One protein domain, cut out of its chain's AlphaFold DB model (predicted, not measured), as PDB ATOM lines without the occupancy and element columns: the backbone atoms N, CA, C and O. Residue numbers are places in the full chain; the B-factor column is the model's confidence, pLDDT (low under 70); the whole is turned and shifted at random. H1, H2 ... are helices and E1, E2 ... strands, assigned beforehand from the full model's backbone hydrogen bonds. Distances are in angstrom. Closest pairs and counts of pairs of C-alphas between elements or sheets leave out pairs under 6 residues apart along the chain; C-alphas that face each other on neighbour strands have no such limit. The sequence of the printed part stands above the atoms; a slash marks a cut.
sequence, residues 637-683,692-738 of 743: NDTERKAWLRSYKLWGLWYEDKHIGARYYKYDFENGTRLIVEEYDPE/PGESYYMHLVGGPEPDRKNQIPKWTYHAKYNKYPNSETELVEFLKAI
ATOM      1  N   ASN A 637     373.048 287.376 311.165       72.75
ATOM      2  CA  ASN A 637     373.925 288.544 311.264       72.75
ATOM      3  C   ASN A 637     374.994 288.579 310.148       72.75
ATOM      4  O   ASN A 637     375.169 287.635 309.380       72.75
ATOM      5  N   ASP A 638     375.684 289.714 310.006       65.69
ATOM      6  CA  ASP A 638     376.671 289.916 308.931       65.69
ATOM      7  C   ASP A 638     377.959 289.122 309.164       65.69
ATOM      8  O   ASP A 638     378.654 288.785 308.209       65.69
ATOM      9  N   THR A 639     378.264 288.798 310.421       71.25
ATOM     10  CA  THR A 639     379.433 288.002 310.804       71.25
ATOM     11  C   THR A 639     379.285 286.549 310.353       71.25
ATOM     12  O   THR A 639     380.217 286.004 309.772       71.25
ATOM     13  N   GLU A 640     378.108 285.953 310.536       67.75
ATOM     14  CA  GLU A 640     377.743 284.617 310.050       67.75
ATOM     15  C   GLU A 640     377.788 284.557 308.525       67.75
ATOM     16  O   GLU A 640     378.388 283.645 307.970       67.75
ATOM     17  N   ARG A 641     377.259 285.581 307.837       78.25
ATOM     18  CA  ARG A 641     377.319 285.665 306.365       78.25
ATOM     19  C   ARG A 641     378.750 285.700 305.841       78.25
ATOM     20  O   ARG A 641     379.060 285.035 304.860       78.25
ATOM     21  N   LYS A 642     379.641 286.435 306.510       77.69
ATOM     22  CA  LYS A 642     381.075 286.459 306.179       77.69
ATOM     23  C   LYS A 642     381.771 285.140 306.500       77.69
ATOM     24  O   LYS A 642     382.581 284.672 305.708       77.69
ATOM     25  N   ALA A 643     381.456 284.531 307.641       71.19
ATOM     26  CA  ALA A 643     382.009 283.236 308.028       71.19
ATOM     27  C   ALA A 643     381.605 282.131 307.039       71.19
ATOM     28  O   ALA A 643     382.451 281.328 306.649       71.19
ATOM     29  N   TRP A 644     380.357 282.144 306.570       82.19
ATOM     30  CA  TRP A 644     379.868 281.232 305.540       82.19
ATOM     31  C   TRP A 644     380.584 281.441 304.202       82.19
ATOM     32  O   TRP A 644     381.078 280.476 303.627       82.19
ATOM     33  N   LEU A 645     380.749 282.696 303.755       80.44
ATOM     34  CA  LEU A 645     381.537 283.012 302.556       80.44
ATOM     35  C   LEU A 645     382.968 282.472 302.670       80.44
ATOM     36  O   LEU A 645     383.460 281.840 301.746       80.44
ATOM     37  N   ARG A 646     383.632 282.662 303.814       78.38
ATOM     38  CA  ARG A 646     384.996 282.156 304.071       78.38
ATOM     39  C   ARG A 646     385.081 280.636 304.155       78.38
ATOM     40  O   ARG A 646     386.159 280.082 303.986       78.38
ATOM     41  N   SER A 647     383.955 279.971 304.388       75.44
ATOM     42  CA  SER A 647     383.851 278.514 304.441       75.44
ATOM     43  C   SER A 647     383.533 277.912 303.068       75.44
ATOM     44  O   SER A 647     382.966 276.827 302.989       75.44
ATOM     45  N   TYR A 648     383.918 278.589 301.979       77.06
ATOM     46  CA  TYR A 648     383.651 278.166 300.600       77.06
ATOM     47  C   TYR A 648     384.192 276.778 300.245       77.06
ATOM     48  O   TYR A 648     383.644 276.102 299.381       77.06
ATOM     49  N   LYS A 649     385.227 276.311 300.951       77.25
ATOM     50  CA  LYS A 649     385.778 274.955 300.803       77.25
ATOM     51  C   LYS A 649     384.759 273.861 301.156       77.25
ATOM     52  O   LYS A 649     384.881 272.745 300.662       77.25
ATOM     53  N   LEU A 650     383.747 274.181 301.970       69.50
ATOM     54  CA  LEU A 650     382.651 273.270 302.316       69.50
ATOM     55  C   LEU A 650     381.613 273.128 301.195       69.50
ATOM     56  O   LEU A 650     380.819 272.199 301.236       69.50
ATOM     57  N   TRP A 651     381.612 274.017 300.196       75.06
ATOM     58  CA  TRP A 651     380.665 273.953 299.074       75.06
ATOM     59  C   TRP A 651     380.979 272.814 298.097       75.06
ATOM     60  O   TRP A 651     380.174 272.527 297.216       75.06
ATOM     61  N   GLY A 652     382.134 272.164 298.262       66.38
ATOM     62  CA  GLY A 652     382.641 271.148 297.350       66.38
ATOM     63  C   GLY A 652     383.502 271.760 296.249       66.38
ATOM     64  O   GLY A 652     383.243 272.861 295.749       66.38
ATOM     65  N   LEU A 653     384.575 271.051 295.897       75.06
ATOM     66  CA  LEU A 653     385.421 271.415 294.767       75.06
ATOM     67  C   LEU A 653     384.618 271.181 293.486       75.06
ATOM     68  O   LEU A 653     384.153 270.074 293.238       75.06
ATOM     69  N   TRP A 654     384.444 272.228 292.689       78.69
ATOM     70  CA  TRP A 654     383.673 272.151 291.453       78.69
ATOM     71  C   TRP A 654     384.558 271.816 290.255       78.69
ATOM     72  O   TRP A 654     384.210 270.963 289.444       78.69
ATOM     73  N   TYR A 655     385.697 272.492 290.135       77.69
ATOM     74  CA  TYR A 655     386.627 272.300 289.028       77.69
ATOM     75  C   TYR A 655     388.042 272.651 289.484       77.69
ATOM     76  O   TYR A 655     388.245 273.632 290.193       77.69
ATOM     77  N   GLU A 656     389.026 271.860 289.079       83.12
ATOM     78  CA  GLU A 656     390.439 272.161 289.291       83.12
ATOM     79  C   GLU A 656     391.130 272.232 287.936       83.12
ATOM     80  O   GLU A 656     391.140 271.258 287.178       83.12
ATOM     81  N   ASP A 657     391.744 273.376 287.650       76.44
ATOM     82  CA  ASP A 657     392.592 273.523 286.482       76.44
ATOM     83  C   ASP A 657     394.051 273.254 286.856       76.44
ATOM     84  O   ASP A 657     394.791 274.129 287.323       76.44
ATOM     85  N   LYS A 658     394.472 272.014 286.606       76.31
ATOM     86  CA  LYS A 658     395.836 271.542 286.877       76.31
ATOM     87  C   LYS A 658     396.909 272.263 286.053       76.31
ATOM     88  O   LYS A 658     398.082 272.163 286.397       76.31
ATOM     89  N   HIS A 659     396.548 272.973 284.981       67.94
ATOM     90  CA  HIS A 659     397.515 273.674 284.131       67.94
ATOM     91  C   HIS A 659     397.890 275.057 284.678       67.94
ATOM     92  O   HIS A 659     398.984 275.538 284.389       67.94
ATOM     93  N   ILE A 660     397.007 275.684 285.464       74.75
ATOM     94  CA  ILE A 660     397.223 277.014 286.067       74.75
ATOM     95  C   ILE A 660     397.269 276.994 287.603       74.75
ATOM     96  O   ILE A 660     397.538 278.028 288.208       74.75
ATOM     97  N   GLY A 661     397.023 275.841 288.235       73.94
ATOM     98  CA  GLY A 661     397.018 275.705 289.697       73.94
ATOM     99  C   GLY A 661     395.839 276.421 290.362       73.94
ATOM    100  O   GLY A 661     395.971 276.906 291.485       73.94
ATOM    101  N   ALA A 662     394.708 276.532 289.652       80.75
ATOM    102  CA  ALA A 662     393.499 277.194 290.138       80.75
ATOM    103  C   ALA A 662     392.437 276.165 290.548       80.75
ATOM    104  O   ALA A 662     392.095 275.262 289.779       80.75
ATOM    105  N   ARG A 663     391.878 276.333 291.747       85.38
ATOM    106  CA  ARG A 663     390.743 275.566 292.269       85.38
ATOM    107  C   ARG A 663     389.497 276.435 292.283       85.38
ATOM    108  O   ARG A 663     389.505 277.544 292.813       85.38
ATOM    109  N   TYR A 664     388.414 275.903 291.737       84.44
ATOM    110  CA  TYR A 664     387.122 276.560 291.674       84.44
ATOM    111  C   TYR A 664     386.118 275.847 292.575       84.44
ATOM    112  O   TYR A 664     385.895 274.644 292.453       84.44
ATOM    113  N   TYR A 665     385.468 276.611 293.447       84.81
ATOM    114  CA  TYR A 665     384.363 276.170 294.302       84.81
ATOM    115  C   TYR A 665     383.084 276.859 293.839       84.81
ATOM    116  O   TYR A 665     383.133 278.015 293.416       84.81
ATOM    117  N   LYS A 666     381.937 276.183 293.905       87.38
ATOM    118  CA  LYS A 666     380.674 276.727 293.386       87.38
ATOM    119  C   LYS A 666     379.529 276.503 294.365       87.38
ATOM    120  O   LYS A 666     379.391 275.421 294.913       87.38
ATOM    121  N   TYR A 667     378.682 277.519 294.510       81.25
ATOM    122  CA  TYR A 667     377.407 277.439 295.213       81.25
ATOM    123  C   TYR A 667     376.271 277.945 294.311       81.25
ATOM    124  O   TYR A 667     376.212 279.134 293.978       81.25
ATOM    125  N   ASP A 668     375.374 277.051 293.893       81.81
ATOM    126  CA  ASP A 668     374.150 277.374 293.156       81.81
ATOM    127  C   ASP A 668     373.009 277.757 294.126       81.81
ATOM    128  O   ASP A 668     372.721 277.040 295.081       81.81
ATOM    129  N   PHE A 669     372.343 278.892 293.888       82.25
ATOM    130  CA  PHE A 669     371.173 279.343 294.650       82.25
ATOM    131  C   PHE A 669     369.869 279.000 293.913       82.25
ATOM    132  O   PHE A 669     369.796 279.054 292.685       82.25
ATOM    133  N   GLU A 670     368.787 278.758 294.661       75.69
ATOM    134  CA  GLU A 670     367.447 278.442 294.117       75.69
ATOM    135  C   GLU A 670     366.891 279.502 293.145       75.69
ATOM    136  O   GLU A 670     366.060 279.201 292.292       75.69
ATOM    137  N   ASN A 671     367.342 280.755 293.257       73.38
ATOM    138  CA  ASN A 671     366.931 281.859 292.385       73.38
ATOM    139  C   ASN A 671     367.701 281.913 291.046       73.38
ATOM    140  O   ASN A 671     367.540 282.875 290.291       73.38
ATOM    141  N   GLY A 672     368.554 280.921 290.764       74.88
ATOM    142  CA  GLY A 672     369.374 280.842 289.555       74.88
ATOM    143  C   GLY A 672     370.656 281.682 289.593       74.88
ATOM    144  O   GLY A 672     371.331 281.791 288.567       74.88
ATOM    145  N   THR A 673     370.999 282.292 290.734       83.12
ATOM    146  CA  THR A 673     372.326 282.888 290.949       83.12
ATOM    147  C   THR A 673     373.352 281.806 291.283       83.12
ATOM    148  O   THR A 673     373.024 280.813 291.924       83.12
ATOM    149  N   ARG A 674     374.612 282.027 290.910       86.75
ATOM    150  CA  ARG A 674     375.758 281.178 291.248       86.75
ATOM    151  C   ARG A 674     376.848 282.009 291.898       86.75
ATOM    152  O   ARG A 674     377.145 283.102 291.420       86.75
ATOM    153  N   LEU A 675     377.458 281.492 292.952       87.00
ATOM    154  CA  LEU A 675     378.660 282.065 293.545       87.00
ATOM    155  C   LEU A 675     379.834 281.133 293.272       87.00
ATOM    156  O   LEU A 675     379.769 279.953 293.597       87.00
ATOM    157  N   ILE A 676     380.882 281.659 292.647       88.06
ATOM    158  CA  ILE A 676     382.077 280.905 292.259       88.06
ATOM    159  C   ILE A 676     383.268 281.484 293.015       88.06
ATOM    160  O   ILE A 676     383.467 282.698 292.985       88.06
ATOM    161  N   VAL A 677     384.052 280.645 293.685       85.81
ATOM    162  CA  VAL A 677     385.311 281.047 294.323       85.81
ATOM    163  C   VAL A 677     386.471 280.474 293.543       85.81
ATOM    164  O   VAL A 677     386.500 279.277 293.299       85.81
ATOM    165  N   GLU A 678     387.408 281.330 293.175       87.56
ATOM    166  CA  GLU A 678     388.656 280.995 292.508       87.56
ATOM    167  C   GLU A 678     389.807 281.117 293.515       87.56
ATOM    168  O   GLU A 678     390.049 282.197 294.053       87.56
ATOM    169  N   GLU A 679     390.490 280.014 293.799       85.81
ATOM    170  CA  GLU A 679     391.635 279.923 294.709       85.81
ATOM    171  C   GLU A 679     392.884 279.507 293.921       85.81
ATOM    172  O   GLU A 679     392.833 278.566 293.135       85.81
ATOM    173  N   TYR A 680     394.008 280.186 294.158       81.12
ATOM    174  CA  TYR A 680     395.306 279.857 293.562       81.12
ATOM    175  C   TYR A 680     396.268 279.321 294.619       81.12
ATOM    176  O   TYR A 680     396.204 279.718 295.787       81.12
ATOM    177  N   ASP A 681     397.192 278.455 294.207       72.88
ATOM    178  CA  ASP A 681     398.295 278.055 295.076       72.88
ATOM    179  C   ASP A 681     399.166 279.265 295.460       72.88
ATOM    180  O   ASP A 681     399.460 280.117 294.615       72.88
ATOM    181  N   PRO A 682     399.583 279.376 296.734       64.19
ATOM    182  CA  PRO A 682     400.398 280.494 297.182       64.19
ATOM    183  C   PRO A 682     401.756 280.479 296.471       64.19
ATOM    184  O   PRO A 682     402.446 279.458 296.453       64.19
ATOM    185  N   GLU A 683     402.170 281.625 295.921       56.84
ATOM    186  CA  GLU A 683     403.494 281.750 295.309       56.84
ATOM    187  C   GLU A 683     404.603 281.430 296.334       56.84
ATOM    188  O   GLU A 683     404.549 281.903 297.479       56.84
ATOM    189  N   PRO A 692     401.247 286.302 302.165       43.16
ATOM    190  CA  PRO A 692     400.034 286.071 301.404       43.16
ATOM    191  C   PRO A 692     399.207 285.039 302.179       43.16
ATOM    192  O   PRO A 692     399.536 283.857 302.220       43.16
ATOM    193  N   GLY A 693     398.159 285.496 302.866       48.69
ATOM    194  CA  GLY A 693     397.050 284.603 303.195       48.69
ATOM    195  C   GLY A 693     396.434 284.074 301.898       48.69
ATOM    196  O   GLY A 693     396.603 284.700 300.853       48.69
ATOM    197  N   GLU A 694     395.744 282.936 301.970       52.22
ATOM    198  CA  GLU A 694     395.042 282.307 300.841       52.22
ATOM    199  C   GLU A 694     394.320 283.368 299.983       52.22
ATOM    200  O   GLU A 694     393.375 284.013 300.445       52.22
ATOM    201  N   SER A 695     394.794 283.611 298.755       65.81
ATOM    202  CA  SER A 695     394.180 284.585 297.849       65.81
ATOM    203  C   SER A 695     393.044 283.907 297.097       65.81
ATOM    204  O   SER A 695     393.265 283.283 296.059       65.81
ATOM    205  N   TYR A 696     391.835 284.012 297.645       78.12
ATOM    206  CA  TYR A 696     390.620 283.551 296.986       78.12
ATOM    207  C   TYR A 696     389.788 284.735 296.475       78.12
ATOM    208  O   TYR A 696     389.659 285.772 297.134       78.12
ATOM    209  N   TYR A 697     389.207 284.577 295.291       86.06
ATOM    210  CA  TYR A 697     388.419 285.583 294.587       86.06
ATOM    211  C   TYR A 697     386.991 285.075 294.396       86.06
ATOM    212  O   TYR A 697     386.781 283.972 293.910       86.06
ATOM    213  N   MET A 698     385.987 285.853 294.812       86.88
ATOM    214  CA  MET A 698     384.580 285.434 294.772       86.88
ATOM    215  C   MET A 698     383.821 286.154 293.660       86.88
ATOM    216  O   MET A 698     383.893 287.375 293.555       86.88
ATOM    217  N   HIS A 699     383.043 285.418 292.875       86.44
ATOM    218  CA  HIS A 699     382.342 285.911 291.692       86.44
ATOM    219  C   HIS A 699     380.866 285.530 291.747       86.44
ATOM    220  O   HIS A 699     380.513 284.351 291.715       86.44
ATOM    221  N   LEU A 700     379.994 286.534 291.801       86.56
ATOM    222  CA  LEU A 700     378.547 286.372 291.749       86.56
ATOM    223  C   LEU A 700     378.067 286.445 290.295       86.56
ATOM    224  O   LEU A 700     378.238 287.465 289.626       86.56
ATOM    225  N   VAL A 701     377.452 285.370 289.806       84.94
ATOM    226  CA  VAL A 701     377.073 285.198 288.400       84.94
ATOM    227  C   VAL A 701     375.601 284.802 288.277       84.94
ATOM    228  O   VAL A 701     375.157 283.823 288.868       84.94
ATOM    229  N   GLY A 702     374.839 285.524 287.458       77.44
ATOM    230  CA  GLY A 702     373.434 285.223 287.166       77.44
ATOM    231  C   GLY A 702     372.434 285.656 288.250       77.44
ATOM    232  O   GLY A 702     372.770 286.337 289.219       77.44
ATOM    233  N   GLY A 703     371.168 285.272 288.061       71.69
ATOM    234  CA  GLY A 703     370.048 285.587 288.959       71.69
ATOM    235  C   GLY A 703     369.378 286.955 288.760       71.69
ATOM    236  O   GLY A 703     369.586 287.596 287.726       71.69
ATOM    237  N   PRO A 704     368.525 287.386 289.714       68.12
ATOM    238  CA  PRO A 704     367.749 288.622 289.610       68.12
ATOM    239  C   PRO A 704     368.625 289.875 289.744       68.12
ATOM    240  O   PRO A 704     369.612 289.883 290.484       68.12
ATOM    241  N   GLU A 705     368.249 290.954 289.044       71.25
ATOM    242  CA  GLU A 705     368.953 292.235 289.158       71.25
ATOM    243  C   GLU A 705     368.906 292.775 290.603       71.25
ATOM    244  O   GLU A 705     367.870 292.681 291.268       71.25
ATOM    245  N   PRO A 706     370.007 293.370 291.097       78.81
ATOM    246  CA  PRO A 706     370.080 293.953 292.429       78.81
ATOM    247  C   PRO A 706     369.074 295.083 292.621       78.81
ATOM    248  O   PRO A 706     368.944 295.974 291.775       78.81
ATOM    249  N   ASP A 707     368.459 295.119 293.806       69.88
ATOM    250  CA  ASP A 707     367.719 296.289 294.276       69.88
ATOM    251  C   ASP A 707     368.588 297.544 294.126       69.88
ATOM    252  O   ASP A 707     369.729 297.601 294.603       69.88
ATOM    253  N   ARG A 708     368.027 298.587 293.512       72.38
ATOM    254  CA  ARG A 708     368.721 299.864 293.337       72.38
ATOM    255  C   ARG A 708     368.355 300.808 294.470       72.38
ATOM    256  O   ARG A 708     367.183 301.105 294.686       72.38
ATOM    257  N   LYS A 709     369.360 301.341 295.163       62.31
ATOM    258  CA  LYS A 709     369.190 302.471 296.083       62.31
ATOM    259  C   LYS A 709     369.819 303.695 295.427       62.31
ATOM    260  O   LYS A 709     371.009 303.692 295.140       62.31
ATOM    261  N   ASN A 710     369.027 304.732 295.153       57.12
ATOM    262  CA  ASN A 710     369.487 305.947 294.463       57.12
ATOM    263  C   ASN A 710     370.152 305.669 293.094       57.12
ATOM    264  O   ASN A 710     371.183 306.252 292.782       57.12
ATOM    265  N   GLN A 711     369.580 304.765 292.288       57.84
ATOM    266  CA  GLN A 711     370.121 304.300 290.991       57.84
ATOM    267  C   GLN A 711     371.436 303.495 291.060       57.84
ATOM    268  O   GLN A 711     371.882 303.001 290.026       57.84
ATOM    269  N   ILE A 712     372.014 303.291 292.248       61.62
ATOM    270  CA  ILE A 712     373.207 302.461 292.455       61.62
ATOM    271  C   ILE A 712     372.756 301.061 292.908       61.62
ATOM    272  O   ILE A 712     371.953 300.956 293.845       61.62
ATOM    273  N   PRO A 713     373.215 299.980 292.253       75.75
ATOM    274  CA  PRO A 713     372.884 298.618 292.662       75.75
ATOM    275  C   PRO A 713     373.546 298.267 294.006       75.75
ATOM    276  O   PRO A 713     374.681 298.666 294.260       75.75
ATOM    277  N   LYS A 714     372.846 297.524 294.877       76.50
ATOM    278  CA  LYS A 714     373.385 297.091 296.188       76.50
ATOM    279  C   LYS A 714     374.575 296.126 296.090       76.50
ATOM    280  O   LYS A 714     375.381 296.078 297.013       76.50
ATOM    281  N   TRP A 715     374.674 295.370 295.002       80.62
ATOM    282  CA  TRP A 715     375.808 294.502 294.679       80.62
ATOM    283  C   TRP A 715     376.052 294.509 293.172       80.62
ATOM    284  O   TRP A 715     375.151 294.833 292.393       80.62
ATOM    285  N   THR A 716     377.264 294.165 292.747       78.19
ATOM    286  CA  THR A 716     377.595 294.123 291.320       78.19
ATOM    287  C   THR A 716     376.953 292.905 290.651       78.19
ATOM    288  O   THR A 716     377.135 291.775 291.100       78.19
ATOM    289  N   TYR A 717     376.196 293.136 289.574       73.50
ATOM    290  CA  TYR A 717     375.547 292.088 288.787       73.50
ATOM    291  C   TYR A 717     376.390 291.699 287.572       73.50
ATOM    292  O   TYR A 717     376.769 292.555 286.766       73.50
ATOM    293  N   HIS A 718     376.620 290.400 287.396       75.31
ATOM    294  CA  HIS A 718     377.255 289.850 286.208       75.31
ATOM    295  C   HIS A 718     376.380 288.746 285.610       75.31
ATOM    296  O   HIS A 718     376.138 287.724 286.240       75.31
ATOM    297  N   ALA A 719     375.912 288.929 284.371       66.69
ATOM    298  CA  ALA A 719     375.109 287.920 283.672       66.69
ATOM    299  C   ALA A 719     375.921 286.667 283.275       66.69
ATOM    300  O   ALA A 719     375.353 285.613 283.006       66.69
ATOM    301  N   LYS A 720     377.251 286.793 283.206       75.44
ATOM    302  CA  LYS A 720     378.223 285.732 282.901       75.44
ATOM    303  C   LYS A 720     379.456 285.921 283.784       75.44
ATOM    304  O   LYS A 720     379.631 287.008 284.332       75.44
ATOM    305  N   TYR A 721     380.297 284.892 283.898       74.06
ATOM    306  CA  TYR A 721     381.544 284.974 284.658       74.06
ATOM    307  C   TYR A 721     382.369 286.198 284.238       74.06
ATOM    308  O   TYR A 721     382.476 286.527 283.053       74.06
ATOM    309  N   ASN A 722     382.914 286.893 285.231       71.06
ATOM    310  CA  ASN A 722     383.666 288.122 285.054       71.06
ATOM    311  C   ASN A 722     384.957 288.033 285.860       71.06
ATOM    312  O   ASN A 722     384.918 287.679 287.030       71.06
ATOM    313  N   LYS A 723     386.077 288.427 285.251       71.06
ATOM    314  CA  LYS A 723     387.410 288.435 285.871       71.06
ATOM    315  C   LYS A 723     387.549 289.362 287.086       71.06
ATOM    316  O   LYS A 723     388.561 289.314 287.772       71.06
ATOM    317  N   TYR A 724     386.602 290.273 287.305       74.00
ATOM    318  CA  TYR A 724     386.611 291.160 288.467       74.00
ATOM    319  C   TYR A 724     385.803 290.524 289.608       74.00
ATOM    320  O   TYR A 724     384.611 290.280 289.414       74.00
ATOM    321  N   PRO A 725     386.418 290.254 290.772       82.62
ATOM    322  CA  PRO A 725     385.723 289.650 291.902       82.62
ATOM    323  C   PRO A 725     384.781 290.640 292.590       82.62
ATOM    324  O   PRO A 725     385.027 291.849 292.629       82.62
ATOM    325  N   ASN A 726     383.722 290.109 293.189       84.31
ATOM    326  CA  ASN A 726     382.846 290.832 294.095       84.31
ATOM    327  C   ASN A 726     383.508 291.003 295.465       84.31
ATOM    328  O   ASN A 726     384.191 290.113 295.974       84.31
ATOM    329  N   SER A 727     383.258 292.147 296.104       82.06
ATOM    330  CA  SER A 727     383.706 292.362 297.478       82.06
ATOM    331  C   SER A 727     382.877 291.538 298.473       82.06
ATOM    332  O   SER A 727     381.670 291.360 298.304       82.06
ATOM    333  N   GLU A 728     383.494 291.102 299.577       79.88
ATOM    334  CA  GLU A 728     382.806 290.367 300.658       79.88
ATOM    335  C   GLU A 728     381.590 291.152 301.199       79.88
ATOM    336  O   GLU A 728     380.588 290.575 301.610       79.88
ATOM    337  N   THR A 729     381.640 292.489 301.151       80.62
ATOM    338  CA  THR A 729     380.537 293.356 301.599       80.62
ATOM    339  C   THR A 729     379.348 293.334 300.632       80.62
ATOM    340  O   THR A 729     378.205 293.297 301.081       80.62
ATOM    341  N   GLU A 730     379.591 293.313 299.320       83.56
ATOM    342  CA  GLU A 730     378.530 293.184 298.309       83.56
ATOM    343  C   GLU A 730     377.836 291.821 298.387       83.56
ATOM    344  O   GLU A 730     376.609 291.740 298.311       83.56
ATOM    345  N   LEU A 731     378.608 290.753 298.597       85.75
ATOM    346  CA  LEU A 731     378.076 289.394 298.726       85.75
ATOM    347  C   LEU A 731     377.197 289.235 299.973       85.75
ATOM    348  O   LEU A 731     376.167 288.567 299.924       85.75
ATOM    349  N   VAL A 732     377.541 289.906 301.074       85.75
ATOM    350  CA  VAL A 732     376.701 289.945 302.281       85.75
ATOM    351  C   VAL A 732     375.348 290.615 302.008       85.75
ATOM    352  O   VAL A 732     374.323 290.119 302.477       85.75
ATOM    353  N   GLU A 733     375.308 291.709 301.241       86.06
ATOM    354  CA  GLU A 733     374.046 292.369 300.868       86.06
ATOM    355  C   GLU A 733     373.180 291.495 299.952       86.06
ATOM    356  O   GLU A 733     371.957 291.458 300.107       86.06
ATOM    357  N   PHE A 734     373.807 290.737 299.053       86.94
ATOM    358  CA  PHE A 734     373.121 289.739 298.238       86.94
ATOM    359  C   PHE A 734     372.516 288.606 299.089       86.94
ATOM    360  O   PHE A 734     371.326 288.305 298.960       86.94
ATOM    361  N   LEU A 735     373.281 288.034 300.028       83.62
ATOM    362  CA  LEU A 735     372.790 286.988 300.938       83.62
ATOM    363  C   LEU A 735     371.615 287.483 301.800       83.62
ATOM    364  O   LEU A 735     370.630 286.765 301.977       83.62
ATOM    365  N   LYS A 736     371.665 288.736 302.275       85.38
ATOM    366  CA  LYS A 736     370.531 289.379 302.964       85.38
ATOM    367  C   LYS A 736     369.291 289.451 302.080       85.38
ATOM    368  O   LYS A 736     368.188 289.244 302.580       85.38
ATOM    369  N   ALA A 737     369.454 289.778 300.799       82.56
ATOM    370  CA  ALA A 737     368.338 289.912 299.871       82.56
ATOM    371  C   ALA A 737     367.640 288.569 299.616       82.56
ATOM    372  O   ALA A 737     366.412 288.523 299.658       82.56
ATOM    373  N   ILE A 738     368.394 287.476 299.450       80.56
ATOM    374  CA  ILE A 738     367.819 286.126 299.296       80.56
ATOM    375  C   ILE A 738     367.096 285.675 300.569       80.56
ATOM    376  O   ILE A 738     366.018 285.090 300.502       80.56
TER     377      ILE A 738
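Overview. This is residues 637 to 683 and 692 to 738 of the 743 residues of the protein "ParB domain-containing protein" of uncultured Blautia sp (UniProt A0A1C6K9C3). A strongly twisted sheet of four strands has three helices gathered over one side: H2 over the sheet, and H1 and H3 crossing each other. A long stretch without named elements, residues 703 to 727, loops out beyond edge strand E4 before H3. The printed part has 94 residues, in the order H1 H2 E1 E2 E3 E4 H3; the sheet order is E1 - E2 - E3 - E4, all antiparallel. The class is mixed, and the whole is compact, with a radius of gyration of the C-alphas of 13.6 A and spans of 43 by 28 by 25 A, only just elongated.

Arrangement. H1, residues 638 to 646, only grazes the sheet with residues 645 to 646. H2, residues 648 to 651, meets H1 only through their link; it is on the sheet at a height of 7.8 A, only just over E2, residues 662 to 668, with 3 of its 4 C-alphas there. E1, residues 653 to 657, E2 and E3, residues 673 to 680, form a meander, each strand the antiparallel neighbour of the one before, in two hairpins. N 657 and O 662 are 2.9 A apart, and N 665 and O 677 2.9 A, within hydrogen-bond range. E3 is antiparallel to E4, residues 696 to 702, with N 676 and O 699 at 2.9 A. H3, residues 728 to 738, only grazes the sheet with residues 728 to 734. It touches H1, the closest C-alphas being those of Arg 641 and Val 732, 5.9 A, about perpendicular at 71 degrees, but only just. In H1 and H3 every O i to N i+4 pair is within hydrogen-bond range; H2 is too short for one.

Along the chain. H1 begins at C-alpha 638, (376.671, 289.916, 308.931), and is 12.4 A long; H2 is 5.4 A. E1, E2, E3 and E4 measure 11.2 A, 19.6 A, 23.3 A and 19.9 A. H3, 15.6 A, ends at C-alpha 738, (367.819, 286.126, 299.296).

Size, cuts and confidence. The C-alphas farthest apart, of Lys 658 and Asn 710, are 44.0 A apart. Residues 684 to 691 are not printed; the gap is 8.2 A. The link E4 to H3 is long. Mean pLDDT of the printed part is 76.3; residues 692 to 695 and 709 to 712 are among those under 70.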